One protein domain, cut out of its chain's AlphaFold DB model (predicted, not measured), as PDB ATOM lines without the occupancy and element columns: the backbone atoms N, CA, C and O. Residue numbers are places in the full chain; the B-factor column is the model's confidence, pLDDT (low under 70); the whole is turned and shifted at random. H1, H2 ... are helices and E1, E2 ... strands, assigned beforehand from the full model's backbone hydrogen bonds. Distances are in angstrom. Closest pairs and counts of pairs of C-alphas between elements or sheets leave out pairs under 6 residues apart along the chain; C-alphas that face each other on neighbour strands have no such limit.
ATOM      1  N   LEU A   8     233.022 239.781 301.784       92.62
ATOM      2  CA  LEU A   8     233.958 240.451 300.880       92.62
ATOM      3  C   LEU A   8     233.948 241.973 301.078       92.62
ATOM      4  O   LEU A   8     235.006 242.591 301.175       92.62
ATOM      5  N   TRP A   9     232.761 242.575 301.196       93.12
ATOM      6  CA  TRP A   9     232.635 244.006 301.456       93.12
ATOM      7  C   TRP A   9     233.304 244.393 302.779       93.12
ATOM      8  O   TRP A   9     234.062 245.360 302.817       93.12
ATOM      9  N   ARG A  10     233.104 243.619 303.856       90.62
ATOM     10  CA  ARG A  10     233.744 243.892 305.159       90.62
ATOM     11  C   ARG A  10     235.266 243.818 305.068       90.62
ATOM     12  O   ARG A  10     235.946 244.686 305.604       90.62
ATOM     13  N   GLU A  11     235.805 242.834 304.351       91.50
ATOM     14  CA  GLU A  11     237.250 242.707 304.131       91.50
ATOM     15  C   GLU A  11     237.819 243.892 303.338       91.50
ATOM     16  O   GLU A  11     238.864 244.438 303.701       91.50
ATOM     17  N   GLN A  12     237.120 244.336 302.289       93.31
ATOM     18  CA  GLN A  12     237.500 245.521 301.517       93.31
ATOM     19  C   GLN A  12     237.455 246.792 302.373       93.31
ATOM     20  O   GLN A  12     238.389 247.595 302.330       93.31
ATOM     21  N   GLN A  13     236.414 246.961 303.194       92.12
ATOM     22  CA  GLN A  13     236.308 248.099 304.104       92.12
ATOM     23  C   GLN A  13     237.410 248.094 305.165       92.12
ATOM     24  O   GLN A  13     238.029 249.135 305.377       92.12
ATOM     25  N   CYS A  14     237.726 246.945 305.770       91.38
ATOM     26  CA  CYS A  14     238.850 246.833 306.702       91.38
ATOM     27  C   CYS A  14     240.173 247.253 306.046       91.38
ATOM     28  O   CYS A  14     240.921 248.032 306.632       91.38
ATOM     29  N   LYS A  15     240.450 246.806 304.811       93.25
ATOM     30  CA  LYS A  15     241.655 247.217 304.065       93.25
ATOM     31  C   LYS A  15     241.669 248.722 303.780       93.25
ATOM     32  O   LYS A  15     242.704 249.360 303.959       93.25
ATOM     33  N   ARG A  16     240.529 249.295 303.376       94.94
ATOM     34  CA  ARG A  16     240.382 250.735 303.107       94.94
ATOM     35  C   ARG A  16     240.652 251.574 304.354       94.94
ATOM     36  O   ARG A  16     241.444 252.508 304.296       94.94
ATOM     37  N   VAL A  17     240.016 251.227 305.473       93.44
ATOM     38  CA  VAL A  17     240.171 251.936 306.753       93.44
ATOM     39  C   VAL A  17     241.597 251.801 307.276       93.44
ATOM     40  O   VAL A  17     242.181 252.793 307.703       93.44
ATOM     41  N   PHE A  18     242.188 250.607 307.192       94.69
ATOM     42  CA  PHE A  18     243.578 250.395 307.587       94.69
ATOM     43  C   PHE A  18     244.541 251.271 306.779       94.69
ATOM     44  O   PHE A  18     245.349 251.982 307.366       94.69
ATOM     45  N   LYS A  19     244.410 251.296 305.444       95.44
ATOM     46  CA  LYS A  19     245.226 252.163 304.582       95.44
ATOM     47  C   LYS A  19     245.068 253.642 304.944       95.44
ATOM     48  O   LYS A  19     246.070 254.336 305.063       95.44
ATOM     49  N   ALA A  20     243.835 254.113 305.144       95.56
ATOM     50  CA  ALA A  20     243.573 255.503 305.517       95.56
ATOM     51  C   ALA A  20     244.258 255.887 306.840       95.56
ATOM     52  O   ALA A  20     244.845 256.959 306.933       95.56
ATOM     53  N   ARG A  21     244.255 254.983 307.830       94.31
ATOM     54  CA  ARG A  21     244.990 255.176 309.089       94.31
ATOM     55  C   ARG A  21     246.496 255.269 308.857       94.31
ATOM     56  O   ARG A  21     247.113 256.189 309.368       94.31
ATOM     57  N   MET A  22     247.087 254.369 308.066       95.44
ATOM     58  CA  MET A  22     248.532 254.422 307.792       95.44
ATOM     59  C   MET A  22     248.938 255.708 307.069       95.44
ATOM     60  O   MET A  22     249.981 256.260 307.382       95.44
ATOM     61  N   ILE A  23     248.115 256.203 306.138       95.50
ATOM     62  CA  ILE A  23     248.352 257.495 305.471       95.50
ATOM     63  C   ILE A  23     248.310 258.641 306.483       95.50
ATOM     64  O   ILE A  23     249.184 259.497 306.461       95.50
ATOM     65  N   TYR A  24     247.319 258.643 307.378       93.94
ATOM     66  CA  TYR A  24     247.214 259.649 308.432       93.94
ATOM     67  C   TYR A  24     248.453 259.661 309.334       93.94
ATOM     68  O   TYR A  24     249.041 260.712 309.544       93.94
ATOM     69  N   TYR A  25     248.903 258.499 309.806       91.31
ATOM     70  CA  TYR A  25     250.082 258.439 310.669       91.31
ATOM     71  C   TYR A  25     251.387 258.758 309.937       91.31
ATOM     72  O   TYR A  25     252.198 259.498 310.470       91.31
ATOM     73  N   ALA A  26     251.551 258.293 308.696       93.75
ATOM     74  CA  ALA A  26     252.703 258.644 307.863       93.75
ATOM     75  C   ALA A  26     252.771 260.140 307.510       93.75
ATOM     76  O   ALA A  26     253.797 260.602 307.027       93.75
ATOM     77  N   SER A  27     251.680 260.894 307.697       94.50
ATOM     78  CA  SER A  27     251.685 262.347 307.499       94.50
ATOM     79  C   SER A  27     252.307 263.117 308.667       94.50
ATOM     80  O   SER A  27     252.575 264.308 308.528       94.50
ATOM     81  N   PHE A  28     252.542 262.456 309.803       91.06
ATOM     82  CA  PHE A  28     253.301 263.028 310.905       91.06
ATOM     83  C   PHE A  28     254.800 262.871 310.664       91.06
ATOM     84  O   PHE A  28     255.264 261.816 310.235       91.06
ATOM     85  N   GLU A  29     255.564 263.907 310.998       88.50
ATOM     86  CA  GLU A  29     257.021 263.834 311.018       88.50
ATOM     87  C   GLU A  29     257.462 263.042 312.255       88.50
ATOM     88  O   GLU A  29     257.396 263.524 313.388       88.50
ATOM     89  N   HIS A  30     257.830 261.779 312.045       88.81
ATOM     90  CA  HIS A  30     258.321 260.894 313.093       88.81
ATOM     91  C   HIS A  30     259.243 259.817 312.521       88.81
ATOM     92  O   HIS A  30     259.137 259.446 311.347       88.81
ATOM     93  N   ASP A  31     260.043 259.216 313.392       92.62
ATOM     94  CA  ASP A  31     260.828 258.032 313.068       92.62
ATOM     95  C   ASP A  31     260.195 256.785 313.692       92.62
ATOM     96  O   ASP A  31     259.564 256.844 314.752       92.62
ATOM     97  N   VAL A  32     260.361 255.640 313.035       90.88
ATOM     98  CA  VAL A  32     259.908 254.342 313.549       90.88
ATOM     99  C   VAL A  32     261.042 253.334 313.517       90.88
ATOM    100  O   VAL A  32     261.919 253.404 312.664       90.88
ATOM    101  N   ILE A  33     261.007 252.382 314.442       90.94
ATOM    102  CA  ILE A  33     261.930 251.250 314.456       90.94
ATOM    103  C   ILE A  33     261.216 250.064 313.813       90.94
ATOM    104  O   ILE A  33     260.056 249.790 314.146       90.94
ATOM    105  N   ASP A  34     261.880 249.397 312.875       89.56
ATOM    106  CA  ASP A  34     261.344 248.190 312.258       89.56
ATOM    107  C   ASP A  34     261.456 246.950 313.161       89.56
ATOM    108  O   ASP A  34     261.913 247.013 314.303       89.56
ATOM    109  N   ASP A  35     260.962 245.808 312.675       84.69
ATOM    110  CA  ASP A  35     260.989 244.569 313.456       84.69
ATOM    111  C   ASP A  35     262.434 244.025 313.615       84.69
ATOM    112  O   ASP A  35     262.692 243.211 314.504       84.69
ATOM    113  N   GLU A  36     263.374 244.492 312.785       88.94
ATOM    114  CA  GLU A  36     264.802 244.169 312.783       88.94
ATOM    115  C   GLU A  36     265.658 245.148 313.613       88.94
ATOM    116  O   GLU A  36     266.840 244.885 313.848       88.94
ATOM    117  N   GLY A  37     265.073 246.244 314.102       89.94
ATOM    118  CA  GLY A  37     265.749 247.255 314.913       89.94
ATOM    119  C   GLY A  37     266.340 248.432 314.129       89.94
ATOM    120  O   GLY A  37     267.030 249.259 314.726       89.94
ATOM    121  N   ASN A  38     266.083 248.547 312.825       92.31
ATOM    122  CA  ASN A  38     266.544 249.672 312.016       92.31
ATOM    123  C   ASN A  38     265.627 250.885 312.182       92.31
ATOM    124  O   ASN A  38     264.405 250.759 312.286       92.31
ATOM    125  N   LEU A  39     266.228 252.073 312.145       92.81
ATOM    126  CA  LEU A  39     265.506 253.337 312.170       92.81
ATOM    127  C   LEU A  39     265.035 253.707 310.758       92.81
ATOM    128  O   LEU A  39     265.843 253.817 309.837       92.81
ATOM    129  N   ILE A  40     263.733 253.930 310.602       92.31
ATOM    130  CA  ILE A  40     263.112 254.437 309.379       92.31
ATOM    131  C   ILE A  40     262.680 255.875 309.635       92.31
ATOM    132  O   ILE A  40     261.760 256.130 310.420       92.31
ATOM    133  N   HIS A  41     263.336 256.803 308.945       93.44
ATOM    134  CA  HIS A  41     263.004 258.219 309.004       93.44
ATOM    135  C   HIS A  41     261.809 258.547 308.121       93.44
ATOM    136  O   HIS A  41     261.799 258.165 306.952       93.44
ATOM    137  N   SER A  42     260.837 259.291 308.660       91.88
ATOM    138  CA  SER A  42     259.649 259.752 307.917       91.88
ATOM    139  C   SER A  42     259.017 258.644 307.053       91.88
ATOM    140  O   SER A  42     258.975 258.754 305.822       91.88
ATOM    141  N   PRO A  43     258.564 257.538 307.676       94.06
ATOM    142  CA  PRO A  43     258.170 256.334 306.961       94.06
ATOM    143  C   PRO A  43     256.970 256.597 306.056       94.06
ATOM    144  O   PRO A  43     255.963 257.185 306.460       94.06
ATOM    145  N   HIS A  44     257.013 256.056 304.846       93.94
ATOM    146  CA  HIS A  44     255.852 256.069 303.976       93.94
ATOM    147  C   HIS A  44     254.782 255.083 304.486       93.94
ATOM    148  O   HIS A  44     255.070 254.074 305.136       93.94
ATOM    149  N   TRP A  45     253.505 255.312 304.157       94.38
ATOM    150  CA  TRP A  45     252.390 254.541 304.736       94.38
ATOM    151  C   TRP A  45     252.487 253.017 304.519       94.38
ATOM    152  O   TRP A  45     251.969 252.244 305.328       94.38
ATOM    153  N   PHE A  46     253.122 252.555 303.432       93.69
ATOM    154  CA  PHE A  46     253.301 251.117 303.189       93.69
ATOM    155  C   PHE A  46     254.401 250.502 304.063       93.69
ATOM    156  O   PHE A  46     254.375 249.290 304.270       93.69
ATOM    157  N   GLU A  47     255.352 251.297 304.556       93.69
ATOM    158  CA  GLU A  47     256.396 250.856 305.487       93.69
ATOM    159  C   GLU A  47     255.767 250.633 306.857       93.69
ATOM    160  O   GLU A  47     255.832 249.520 307.378       93.69
ATOM    161  N   LEU A  48     254.984 251.606 307.339       93.00
ATOM    162  CA  LEU A  48     254.155 251.453 308.540       93.00
ATOM    163  C   LEU A  48     253.259 250.213 308.466       93.00
ATOM    164  O   LEU A  48     253.174 249.433 309.410       93.00
ATOM    165  N   ALA A  49     252.621 249.970 307.318       92.75
ATOM    166  CA  ALA A  49     251.719 248.835 307.145       92.75
ATOM    167  C   ALA A  49     252.391 247.452 307.301       92.75
ATOM    168  O   ALA A  49     251.684 246.458 307.531       92.75
ATOM    169  N   LYS A  50     253.718 247.361 307.135       90.81
ATOM    170  CA  LYS A  50     254.489 246.113 307.263       90.81
ATOM    171  C   LYS A  50     254.842 245.797 308.715       90.81
ATOM    172  O   LYS A  50     254.795 244.618 309.087       90.81
ATOM    173  N   LEU A  51     255.097 246.831 309.516       89.25
ATOM    174  CA  LEU A  51     255.543 246.731 310.903       89.25
ATOM    175  C   LEU A  51     254.551 245.966 311.785       89.25
ATOM    176  O   LEU A  51     253.330 246.158 311.706       89.25
ATOM    177  N   ARG A  52     255.060 245.088 312.657       85.25
ATOM    178  CA  ARG A  52     254.225 244.255 313.536       85.25
ATOM    179  C   ARG A  52     253.349 245.082 314.473       85.25
ATOM    180  O   ARG A  52     252.152 244.802 314.560       85.25
ATOM    181  N   CYS A  53     253.910 246.104 315.116       80.56
ATOM    182  CA  CYS A  53     253.199 246.964 316.070       80.56
ATOM    183  C   CYS A  53     252.056 247.764 315.416       80.56
ATOM    184  O   CYS A  53     251.039 248.029 316.050       80.56
ATOM    185  N   TRP A  54     252.139 248.042 314.114       88.56
ATOM    186  CA  TRP A  54     251.119 248.792 313.377       88.56
ATOM    187  C   TRP A  54     249.969 247.918 312.854       88.56
ATOM    188  O   TRP A  54     248.895 248.424 312.519       88.56
ATOM    189  N   LYS A  55     250.117 246.584 312.844       88.00
ATOM    190  CA  LYS A  55     249.048 245.659 312.414       88.00
ATOM    191  C   LYS A  55     247.807 245.720 313.309       88.00
ATOM    192  O   LYS A  55     246.723 245.384 312.826       88.00
ATOM    193  N   VAL A  56     247.927 246.191 314.556       88.12
ATOM    194  CA  VAL A  56     246.786 246.409 315.467       88.12
ATOM    195  C   VAL A  56     245.735 247.346 314.859       88.12
ATOM    196  O   VAL A  56     244.531 247.144 315.036       88.12
ATOM    197  N   TYR A  57     246.167 248.314 314.045       89.31
ATOM    198  CA  TYR A  57     245.278 249.296 313.431       89.31
ATOM    199  C   TYR A  57     244.332 248.698 312.384       89.31
ATOM    200  O   TYR A  57     243.439 249.392 311.894       89.31
ATOM    201  N   LYS A  58     244.480 247.411 312.037       88.25
ATOM    202  CA  LYS A  58     243.501 246.683 311.215       88.25
ATOM    203  C   LYS A  58     242.184 246.455 311.951       88.25
ATOM    204  O   LYS A  58     241.138 246.441 311.311       88.25
ATOM    205  N   THR A  59     242.231 246.270 313.269       84.44
ATOM    206  CA  THR A  59     241.063 245.922 314.092       84.44
ATOM    207  C   THR A  59     240.705 247.017 315.090       84.44
ATOM    208  O   THR A  59     239.527 247.194 315.387       84.44
ATOM    209  N   THR A  60     241.686 247.798 315.549       83.94
ATOM    210  CA  THR A  60     241.511 248.805 316.606       83.94
ATOM    211  C   THR A  60     241.795 250.201 316.058       83.94
ATOM    212  O   THR A  60     242.812 250.415 315.410       83.94
ATOM    213  N   GLY A  61     240.880 251.155 316.255       82.50
ATOM    214  CA  GLY A  61     241.073 252.539 315.793       82.50
ATOM    215  C   GLY A  61     242.019 253.347 316.675       82.50
ATOM    216  O   GLY A  61     242.841 254.092 316.157       82.50
ATOM    217  N   THR A  62     241.922 253.136 317.985       84.56
ATOM    218  CA  THR A  62     242.714 253.819 319.008       84.56
ATOM    219  C   THR A  62     243.349 252.745 319.886       84.56
ATOM    220  O   THR A  62     242.732 252.314 320.863       84.56
ATOM    221  N   PRO A  63     244.509 252.197 319.490       83.31
ATOM    222  CA  PRO A  63     245.204 251.218 320.311       83.31
ATOM    223  C   PRO A  63     245.598 251.847 321.648       83.31
ATOM    224  O   PRO A  63     246.018 253.000 321.706       83.31
ATOM    225  N   CYS A  64     245.447 251.082 322.725       82.44
ATOM    226  CA  CYS A  64     245.942 251.473 324.039       82.44
ATOM    227  C   CYS A  64     247.363 250.935 324.262       82.44
ATOM    228  O   CYS A  64     247.935 250.262 323.408       82.44
ATOM    229  N   SER A  65     247.934 251.182 325.435       79.06
ATOM    230  CA  SER A  65     249.264 250.689 325.810       79.06
ATOM    231  C   SER A  65     249.317 249.187 326.139       79.06
ATOM    232  O   SER A  65     250.353 248.700 326.583       79.06
ATOM    233  N   CYS A  66     248.230 248.424 325.960       78.31
ATOM    234  CA  CYS A  66     248.222 247.002 326.309       78.31
ATOM    235  C   CYS A  66     249.092 246.170 325.354       78.31
ATOM    236  O   CYS A  66     249.234 246.501 324.179       78.31
ATOM    237  N   MET A  67     249.600 245.027 325.830       73.12
ATOM    238  CA  MET A  67     250.488 244.155 325.045       73.12
ATOM    239  C   MET A  67     249.881 243.742 323.692       73.12
ATOM    240  O   MET A  67     250.564 243.705 322.676       73.12
ATOM    241  N   ILE A  68     248.568 243.503 323.650       74.69
ATOM    242  CA  ILE A  68     247.856 243.168 322.407       74.69
ATOM    243  C   ILE A  68     247.922 244.333 321.414       74.69
ATOM    244  O   ILE A  68     248.148 244.128 320.222       74.69
ATOM    245  N   CYS A  69     247.736 245.559 321.905       78.69
ATOM    246  CA  CYS A  69     247.809 246.759 321.086       78.69
ATOM    247  C   CYS A  69     249.240 247.125 320.682       78.69
ATOM    248  O   CYS A  69     249.432 247.734 319.638       78.69
ATOM    249  N   GLN A  70     250.236 246.674 321.441       73.44
ATOM    250  CA  GLN A  70     251.650 246.739 321.063       73.44
ATOM    251  C   GLN A  70     252.032 245.699 319.989       73.44
ATOM    252  O   GLN A  70     253.161 245.692 319.504       73.44
ATOM    253  N   GLY A  71     251.097 244.837 319.576       71.69
ATOM    254  CA  GLY A  71     251.331 243.805 318.566       71.69
ATOM    255  C   GLY A  71     251.888 242.496 319.128       71.69
ATOM    256  O   GLY A  71     252.246 241.609 318.348       71.69
ATOM    257  N   GLU A  72     251.927 242.338 320.454       76.62
ATOM    258  CA  GLU A  72     252.292 241.076 321.090       76.62
ATOM    259  C   GLU A  72     251.168 240.049 320.950       76.62
ATOM    260  O   GLU A  72     249.971 240.342 321.067       76.62
ATOM    261  N   ARG A  73     251.551 238.792 320.708       71.31
ATOM    262  CA  ARG A  73     250.574 237.705 320.640       71.31
ATOM    263  C   ARG A  73     250.058 237.408 322.040       71.31
ATOM    264  O   ARG A  73     250.817 237.004 322.917       71.31
ATOM    265  N   TYR A  74     248.746 237.534 322.229       74.38
ATOM    266  CA  TYR A  74     248.102 237.143 323.478       74.38
ATOM    267  C   TYR A  74     248.367 235.662 323.789       74.38
ATOM    268  O   TYR A  74     247.855 234.766 323.114       74.38
ATOM    269  N   ASN A  75     249.146 235.402 324.840       80.69
ATOM    270  CA  ASN A  75     249.360 234.063 325.374       80.69
ATOM    271  C   ASN A  75     248.474 233.861 326.607       80.69
ATOM    272  O   ASN A  75     248.805 234.286 327.717       80.69
ATOM    273  N   ARG A  76     247.354 233.156 326.415       82.06
ATOM    274  CA  ARG A  76     246.372 232.888 327.475       82.06
ATOM    275  C   ARG A  76     246.969 232.170 328.690       82.06
ATOM    276  O   ARG A  76     246.533 232.419 329.809       82.06
ATOM    277  N   LEU A  77     247.927 231.262 328.487       88.12
ATOM    278  CA  LEU A  77     248.557 230.520 329.584       88.12
ATOM    279  C   LEU A  77     249.476 231.423 330.406       88.12
ATOM    280  O   LEU A  77     249.422 231.381 331.632       88.12
ATOM    281  N   SER A  78     250.277 232.250 329.734       86.12
ATOM    282  CA  SER A  78     251.144 233.235 330.384       86.12
ATOM    283  C   SER A  78     250.325 234.237 331.199       86.12
ATOM    284  O   SER A  78     250.592 234.433 332.382       86.12
ATOM    285  N   TYR A  79     249.239 234.758 330.613       85.12
ATOM    286  CA  TYR A  79     248.313 235.661 331.297       85.12
ATOM    287  C   TYR A  79     247.738 235.046 332.579       85.12
ATOM    288  O   TYR A  79     247.838 235.645 333.642       85.12
ATOM    289  N   LYS A  80     247.208 233.814 332.515       90.81
ATOM    290  CA  LYS A  80     246.659 233.128 333.699       90.81
ATOM    291  C   LYS A  80     247.685 232.967 334.820       90.81
ATOM    292  O   LYS A  80     247.344 233.178 335.980       90.81
ATOM    293  N   LYS A  81     248.920 232.586 334.474       93.50
ATOM    294  CA  LYS A  81     250.007 232.424 335.449       93.50
ATOM    295  C   LYS A  81     250.353 233.752 336.119       93.50
ATOM    296  O   LYS A  81     250.517 233.787 337.335       93.50
ATOM    297  N   GLU A  82     250.427 234.832 335.346       90.69
ATOM    298  CA  GLU A  82     250.743 236.155 335.882       90.69
ATOM    299  C   GLU A  82     249.609 236.710 336.752       90.69
ATOM    300  O   GLU A  82     249.855 237.160 337.867       90.69
ATOM    301  N   THR A  83     248.351 236.576 336.322       91.12
ATOM    302  CA  THR A  83     247.190 236.946 337.145       91.12
ATOM    303  C   THR A  83     247.176 236.185 338.472       91.12
ATOM    304  O   THR A  83     246.953 236.787 339.518       91.12
ATOM    305  N   GLN A  84     247.463 234.878 338.454       94.75
ATOM    306  CA  GLN A  84     247.545 234.077 339.677       94.75
ATOM    307  C   GLN A  84     248.641 234.588 340.624       94.75
ATOM    308  O   GLN A  84     248.391 234.703 341.821       94.75
ATOM    309  N   ARG A  85     249.825 234.942 340.103       93.94
ATOM    310  CA  ARG A  85     250.908 235.539 340.905       93.94
ATOM    311  C   ARG A  85     250.504 236.870 341.531       93.94
ATOM    312  O   ARG A  85     250.790 237.088 342.703       93.94
ATOM    313  N   ILE A  86     249.857 237.752 340.767       94.75
ATOM    314  CA  ILE A  86     249.398 239.059 341.262       94.75
ATOM    315  C   ILE A  86     248.389 238.871 342.399       94.75
ATOM    316  O   ILE A  86     248.532 239.502 343.441       94.75
ATOM    317  N   ILE A  87     247.416 237.968 342.232       95.62
ATOM    318  CA  ILE A  87     246.428 237.657 343.275       95.62
ATOM    319  C   ILE A  87     247.122 237.118 344.531       95.62
ATOM    320  O   ILE A  87     246.842 237.589 345.625       95.62
ATOM    321  N   GLN A  88     248.064 236.183 344.388       94.62
ATOM    322  CA  GLN A  88     248.814 235.645 345.529       94.62
ATOM    323  C   GLN A  88     249.602 236.726 346.279       94.62
ATOM    324  O   GLN A  88     249.625 236.707 347.502       94.62
ATOM    325  N   LYS A  89     250.205 237.685 345.564       91.25
ATOM    326  CA  LYS A  89     250.911 238.825 346.172       91.25
ATOM    327  C   LYS A  89     249.990 239.849 346.835       91.25
ATOM    328  O   LYS A  89     250.461 240.603 347.670       91.25
ATOM    329  N   ALA A  90     248.731 239.935 346.413       88.62
ATOM    330  CA  ALA A  90     247.763 240.885 346.959       88.62
ATOM    331  C   ALA A  90     247.014 240.342 348.188       88.62
ATOM    332  O   ALA A  90     246.418 241.122 348.924       88.62
ATOM    333  N   VAL A  91     246.994 239.016 348.369       86.31
ATOM    334  CA  VAL A  91     246.288 238.321 349.462       86.31
ATOM    335  C   VAL A  91     247.251 237.829 350.557       86.31
ATOM    336  O   VAL A  91     246.795 237.472 351.641       86.31
ATOM    337  N   GLY A  92     248.559 237.795 350.281       61.84
ATOM    338  CA  GLY A  92     249.613 237.539 351.273       61.84
ATOM    339  C   GLY A  92     250.113 238.825 351.912       61.84
ATOM    340  O   GLY A  92     250.456 238.761 353.110       61.84
TER     341      GLY A  92
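AT A GLANCE: This is residues 8 to 92 of the 92 residues of an uncharacterized protein of Bacteroides uniformis (strain ATCC 8492 / DSM 6597 / CCUG 4942 / CIP 103695 / JCM 5828 / KCTC 5204 / NCTC 13054 / VPI 0061) (UniProt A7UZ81). A long free arm, residues 73 to 92 with H4, sticks out from a small body in which H2 and H3 pack on the later part of H1. The hairpin of E1 and E2 lies beyond the last residue of H1, whose residues 8 to 13 also stick out. The printed part has 85 residues, in the order H1 E1 E2 H2 H3 H4; the class is mostly helix, and the two strands are antiparallel. The whole is loose, with a radius of gyration of the C-alphas of 16.9 A and spans of 51 by 36 by 19 A.

HOW THE PARTS SIT: Begin with H1, residues 8 to 26, and find H2, residues 45 to 48: they touch, H1 with residues 19 to 26 alone, and their closest C-alphas are those of Met 22 and Trp 45, 4.9 A apart. H3, residues 53 to 58, touches residues 14 to 21 of H1 alone, closest at the C-alphas of Phe 18 and Lys 58, 5.2 A, at a steep tilt of 43 degrees, opposite ways. E1, residues 31 to 33, and E2, residues 39 to 41, form a hairpin; look for N 32 and O 40, 3.0 A apart, within hydrogen-bond range. H4, residues 76 to 91, touches no helix. Every O i to N i+4 pair is within range in H1 and H4; in H3 it is 0 of 2, beside 2 of 3 O i to N i+3 pairs, and H2 is too short for an O i to N i+4 pair.

IN THESE COORDINATES: Find C-alpha 8 at (233.958, 240.451, 300.880); from there H1 runs 27.0 A to C-alpha 26. H4 runs 22.6 A, from C-alpha 76 at (246.372, 232.888, 327.475) to C-alpha 91 at (246.288, 238.321, 349.462).

THE WHOLE: The C-alphas of Trp 9 and Gly 92 are the two farthest apart, 53.0 A. The printed part has no cut; the link from H3 to H4, 17 residues, is long. Look at Gly 92, the one printed residue under pLDDT 70.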